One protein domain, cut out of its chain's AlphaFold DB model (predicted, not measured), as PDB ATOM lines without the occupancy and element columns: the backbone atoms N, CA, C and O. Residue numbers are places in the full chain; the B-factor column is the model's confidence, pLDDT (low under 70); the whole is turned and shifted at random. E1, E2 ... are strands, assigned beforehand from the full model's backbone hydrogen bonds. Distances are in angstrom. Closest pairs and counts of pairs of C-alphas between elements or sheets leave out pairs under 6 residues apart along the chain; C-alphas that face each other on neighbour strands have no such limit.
ATOM      1  N   PRO A  14     -53.095  41.453   6.826       92.12
ATOM      2  CA  PRO A  14     -53.861  41.778   5.632       92.12
ATOM      3  C   PRO A  14     -53.344  41.017   4.408       92.12
ATOM      4  O   PRO A  14     -52.140  40.834   4.251       92.12
ATOM      5  N   TYR A  15     -54.234  40.663   3.475       94.81
ATOM      6  CA  TYR A  15     -53.877  39.904   2.261       94.81
ATOM      7  C   TYR A  15     -52.803  40.574   1.383       94.81
ATOM      8  O   TYR A  15     -52.214  39.934   0.516       94.81
ATOM      9  N   TRP A  16     -52.597  41.879   1.557       94.00
ATOM     10  CA  TRP A  16     -51.637  42.685   0.812       94.00
ATOM     11  C   TRP A  16     -50.292  42.844   1.517       94.00
ATOM     12  O   TRP A  16     -49.344  43.331   0.900       94.00
ATOM     13  N   ALA A  17     -50.206  42.475   2.795       94.44
ATOM     14  CA  ALA A  17     -48.991  42.616   3.573       94.44
ATOM     15  C   ALA A  17     -47.924  41.652   3.047       94.44
ATOM     16  O   ALA A  17     -48.146  40.447   2.934       94.44
ATOM     17  N   LYS A  18     -46.752  42.196   2.731       93.88
ATOM     18  CA  LYS A  18     -45.571  41.444   2.290       93.88
ATOM     19  C   LYS A  18     -44.447  41.497   3.313       93.88
ATOM     20  O   LYS A  18     -43.633  40.582   3.366       93.88
ATOM     21  N   PHE A  19     -44.425  42.541   4.140       93.50
ATOM     22  CA  PHE A  19     -43.411  42.747   5.166       93.50
ATOM     23  C   PHE A  19     -44.054  43.111   6.502       93.50
ATOM     24  O   PHE A  19     -45.170  43.632   6.555       93.50
ATOM     25  N   VAL A  20     -43.325  42.827   7.577       92.56
ATOM     26  CA  VAL A  20     -43.676  43.226   8.937       92.56
ATOM     27  C   VAL A  20     -42.424  43.716   9.641       92.56
ATOM     28  O   VAL A  20     -41.389  43.048   9.586       92.56
ATOM     29  N   ALA A  21     -42.514  44.869  10.287       91.94
ATOM     30  CA  ALA A  21     -41.413  45.440  11.048       91.94
ATOM     31  C   ALA A  21     -41.925  46.022  12.367       91.94
ATOM     32  O   ALA A  21     -43.118  46.295  12.506       91.94
ATOM     33  N   MET A  22     -41.021  46.140  13.335       91.69
ATOM     34  CA  MET A  22     -41.290  46.757  14.628       91.69
ATOM     35  C   MET A  22     -40.546  48.083  14.693       91.69
ATOM     36  O   MET A  22     -39.334  48.118  14.460       91.69
ATOM     37  N   ASP A  23     -41.273  49.139  15.016       89.19
ATOM     38  CA  ASP A  23     -40.738  50.471  15.269       89.19
ATOM     39  C   ASP A  23     -40.032  50.529  16.634       89.19
ATOM     40  O   ASP A  23     -40.261  49.686  17.507       89.19
ATOM     41  N   GLU A  24     -39.208  51.553  16.875       88.00
ATOM     42  CA  GLU A  24     -38.504  51.709  18.163       88.00
ATOM     43  C   GLU A  24     -39.451  51.884  19.357       88.00
ATOM     44  O   GLU A  24     -39.113  51.545  20.490       88.00
ATOM     45  N   ASN A  25     -40.670  52.363  19.108       83.81
ATOM     46  CA  ASN A  25     -41.718  52.479  20.121       83.81
ATOM     47  C   ASN A  25     -42.387  51.129  20.471       83.81
ATOM     48  O   ASN A  25     -43.295  51.099  21.303       83.81
ATOM     49  N   GLY A  26     -41.964  50.024  19.843       85.81
ATOM     50  CA  GLY A  26     -42.490  48.678  20.067       85.81
ATOM     51  C   GLY A  26     -43.777  48.352  19.305       85.81
ATOM     52  O   GLY A  26     -44.355  47.286  19.527       85.81
ATOM     53  N   ARG A  27     -44.247  49.239  18.419       87.75
ATOM     54  CA  ARG A  27     -45.394  48.974  17.543       87.75
ATOM     55  C   ARG A  27     -44.961  48.135  16.360       87.75
ATOM     56  O   ARG A  27     -43.904  48.359  15.780       87.75
ATOM     57  N   TRP A  28     -45.805  47.186  15.991       91.12
ATOM     58  CA  TRP A  28     -45.610  46.393  14.789       91.12
ATOM     59  C   TRP A  28     -46.474  46.936  13.666       91.12
ATOM     60  O   TRP A  28     -47.626  47.294  13.886       91.12
ATOM     61  N   MET A  29     -45.935  46.943  12.457       91.94
ATOM     62  CA  MET A  29     -46.594  47.484  11.277       91.94
ATOM     63  C   MET A  29     -46.472  46.486  10.121       91.94
ATOM     64  O   MET A  29     -45.419  45.878   9.908       91.94
ATOM     65  N   TRP A  30     -47.562  46.307   9.380       94.69
ATOM     66  CA  TRP A  30     -47.626  45.556   8.129       94.69
ATOM     67  C   TRP A  30     -47.384  46.491   6.948       94.69
ATOM     68  O   TRP A  30     -47.978  47.567   6.898       94.69
ATOM     69  N   TYR A  31     -46.597  46.049   5.967       94.44
ATOM     70  CA  TYR A  31     -46.268  46.828   4.770       94.44
ATOM     71  C   TYR A  31     -46.496  46.019   3.493       94.44
ATOM     72  O   TYR A  31     -46.146  44.840   3.411       94.44
ATOM     73  N   GLU A  32     -47.069  46.658   2.476       95.75
ATOM     74  CA  GLU A  32     -47.188  46.110   1.119       95.75
ATOM     75  C   GLU A  32     -45.881  46.241   0.325       95.75
ATOM     76  O   GLU A  32     -45.510  45.335  -0.429       95.75
ATOM     77  N   GLY A  33     -45.213  47.389   0.468       93.06
ATOM     78  CA  GLY A  33     -43.916  47.703  -0.126       93.06
ATOM     79  C   GLY A  33     -42.765  47.390   0.825       93.06
ATOM     80  O   GLY A  33     -42.980  47.180   2.017       93.06
ATOM     81  N   TYR A  34     -41.543  47.338   0.295       93.62
ATOM     82  CA  TYR A  34     -40.349  47.146   1.118       93.62
ATOM     83  C   TYR A  34     -40.149  48.384   2.009       93.62
ATOM     84  O   TYR A  34     -40.026  49.477   1.452       93.62
ATOM     85  N   PRO A  35     -40.164  48.254   3.349       92.06
ATOM     86  CA  PRO A  35     -40.014  49.403   4.224       92.06
ATOM     87  C   PRO A  35     -38.539  49.775   4.413       92.06
ATOM     88  O   PRO A  35     -37.659  48.912   4.455       92.06
ATOM     89  N   GLU A  36     -38.278  51.063   4.594       93.50
ATOM     90  CA  GLU A  36     -36.982  51.625   4.958       93.50
ATOM     91  C   GLU A  36     -37.051  52.168   6.386       93.50
ATOM     92  O   GLU A  36     -38.046  52.766   6.798       93.50
ATOM     93  N   PHE A  37     -36.005  51.904   7.168       92.44
ATOM     94  CA  PHE A  37     -35.936  52.368   8.547       92.44
ATOM     95  C   PHE A  37     -35.389  53.790   8.594       92.44
ATOM     96  O   PHE A  37     -34.221  54.026   8.268       92.44
ATOM     97  N   ASP A  38     -36.225  54.717   9.038       91.31
ATOM     98  CA  ASP A  38     -35.840  56.091   9.300       91.31
ATOM     99  C   ASP A  38     -35.246  56.184  10.711       91.31
ATOM    100  O   ASP A  38     -35.921  55.997  11.722       91.31
ATOM    101  N   ARG A  39     -33.944  56.477  10.770       90.44
ATOM    102  CA  ARG A  39     -33.197  56.589  12.030       90.44
ATOM    103  C   ARG A  39     -33.465  57.886  12.789       90.44
ATOM    104  O   ARG A  39     -33.121  57.950  13.963       90.44
ATOM    105  N   GLU A  40     -33.989  58.918  12.135       92.00
ATOM    106  CA  GLU A  40     -34.328  60.183  12.793       92.00
ATOM    107  C   GLU A  40     -35.672  60.072  13.513       92.00
ATOM    108  O   GLU A  40     -35.811  60.569  14.630       92.00
ATOM    109  N   SER A  41     -36.649  59.396  12.897       89.19
ATOM    110  CA  SER A  41     -37.966  59.174  13.505       89.19
ATOM    111  C   SER A  41     -38.072  57.881  14.324       89.19
ATOM    112  O   SER A  41     -38.954  57.786  15.179       89.19
ATOM    113  N   GLY A  42     -37.186  56.905  14.101       90.38
ATOM    114  CA  GLY A  42     -37.226  55.598  14.767       90.38
ATOM    115  C   GLY A  42     -38.330  54.679  14.237       90.38
ATOM    116  O   GLY A  42     -38.763  53.752  14.929       90.38
ATOM    117  N   LEU A  43     -38.827  54.960  13.029       91.19
ATOM    118  CA  LEU A  43     -39.975  54.293  12.423       91.19
ATOM    119  C   LEU A  43     -39.577  53.616  11.111       91.19
ATOM    120  O   LEU A  43     -38.773  54.127  10.329       91.19
ATOM    121  N   TRP A  44     -40.190  52.474  10.833       90.94
ATOM    122  CA  TRP A  44     -40.194  51.882   9.506       90.94
ATOM    123  C   TRP A  44     -41.271  52.556   8.663       90.94
ATOM    124  O   TRP A  44     -42.438  52.638   9.054       90.94
ATOM    125  N   ASN A  45     -40.902  53.009   7.471       88.44
ATOM    126  CA  ASN A  45     -41.844  53.627   6.551       88.44
ATOM    127  C   ASN A  45     -41.714  53.021   5.155       88.44
ATOM    128  O   ASN A  45     -40.672  52.479   4.804       88.44
ATOM    129  N   CYS A  46     -42.776  53.085   4.356       86.44
ATOM    130  CA  CYS A  46     -42.716  52.693   2.954       86.44
ATOM    131  C   CYS A  46     -43.197  53.848   2.075       86.44
ATOM    132  O   CYS A  46     -44.323  54.320   2.224       86.44
ATOM    133  N   ASP A  47     -42.377  54.250   1.105       84.94
ATOM    134  CA  ASP A  47     -42.742  55.303   0.145       84.94
ATOM    135  C   ASP A  47     -43.904  54.890  -0.774       84.94
ATOM    136  O   ASP A  47     -44.588  55.728  -1.369       84.94
ATOM    137  N   HIS A  48     -44.156  53.583  -0.892       85.44
ATOM    138  CA  HIS A  48     -45.172  53.027  -1.775       85.44
ATOM    139  C   HIS A  48     -45.953  51.873  -1.140       85.44
ATOM    140  O   HIS A  48     -45.382  50.961  -0.540       85.44
ATOM    141  N   GLY A  49     -47.262  51.857  -1.407       88.38
ATOM    142  CA  GLY A  49     -48.178  50.789  -1.010       88.38
ATOM    143  C   GLY A  49     -48.956  51.099   0.266       88.38
ATOM    144  O   GLY A  49     -48.969  52.224   0.761       88.38
ATOM    145  N   ARG A  50     -49.669  50.091   0.767       92.00
ATOM    146  CA  ARG A  50     -50.406  50.169   2.029       92.00
ATOM    147  C   ARG A  50     -49.500  49.873   3.221       92.00
ATOM    148  O   ARG A  50     -48.626  49.008   3.147       92.00
ATOM    149  N   LEU A  51     -49.791  50.551   4.327       91.81
ATOM    150  CA  LEU A  51     -49.250  50.254   5.646       91.81
ATOM    151  C   LEU A  51     -50.377  50.231   6.682       91.81
ATOM    152  O   LEU A  51     -51.368  50.950   6.543       91.81
ATOM    153  N   GLN A  52     -50.255  49.373   7.691       91.31
ATOM    154  CA  GLN A  52     -51.256  49.229   8.750       91.31
ATOM    155  C   GLN A  52     -50.602  48.752  10.044       91.31
ATOM    156  O   GLN A  52     -49.796  47.828  10.015       91.31
ATOM    157  N   GLU A  53     -50.996  49.334  11.176       89.81
ATOM    158  CA  GLU A  53     -50.586  48.847  12.496       89.81
ATOM    159  C   GLU A  53     -51.077  47.415  12.706       89.81
ATOM    160  O   GLU A  53     -52.251  47.089  12.512       89.81
ATOM    161  N   ALA A  54     -50.150  46.535  13.055       86.12
ATOM    162  CA  ALA A  54     -50.462  45.166  13.368       86.12
ATOM    163  C   ALA A  54     -51.109  45.111  14.749       86.12
ATOM    164  O   ALA A  54     -50.521  45.527  15.747       86.12
TER     165      ALA A  54
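Overview. This is residues 14 to 54 of the 72 residues of an uncharacterized protein of Paraburkholderia phenazinium (UniProt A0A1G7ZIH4). What does the model look like? It is a small three-stranded sheet, E1, E2 and E5, with a two-stranded hairpin of E3 and E4 over part of one face, E4 nearer to the sheet and E3 farther out. How is it built? The 41 printed residues have no named helix and five named strands, in chain order E1 E2 E3 E4 E5; the sheets, E1 - E2 - E5 and E3 - E4, are antiparallel. The class is all strand, though 17 of the 41 residues are in named strands; the whole is compact, radius of gyration of the C-alphas 9.4 A, and only just flat, spanning 29 by 19 by 10 A.

Along the chain. Where is the larger sheet? E1, residues 19 to 22, is 10.5 A long and begins at C-alpha 19 (-43.411, 42.747, 5.166). E2, residues 28 to 31, is 10.1 A long; E5, residues 51 to 53, is 7.1 A long and ends at C-alpha 53 (-50.586, 48.847, 12.496). Where is the smaller one? E3, residues 36 to 38, is 6.3 A long, and E4, residues 43 to 45, is 6.2 A long.

Arrangement. How do the sheet's strands pair? E2 is the inner strand. E1 and E2 form a hairpin at 155 degrees, with N 19 and O 31 3.0 A apart, within hydrogen-bond range. E2 and E5 are antiparallel at 159 degrees, with N 30 and O 52 at 2.8 A, also within range. And the other pair? E3 and E4 form a hairpin at 141 degrees, with N 36 and O 45 at 2.8 A, within range. Where do the sheets come close? The closest C-alphas of E1 and E4, those of Ala 21 and Trp 44, are 6.7 A apart. E3 is apart from E1, E2 and E5, and E4 and E5 are only just apart, closest 8.2 A.

Size, cuts and confidence. How large is it? The two C-alphas farthest apart, those of Tyr 15 and Glu 40, are 30.1 A apart. Is it continuous and confident? The printed part has no cut, its four links between strands are tight, its mean pLDDT is 90.9 and no printed residue is under 70.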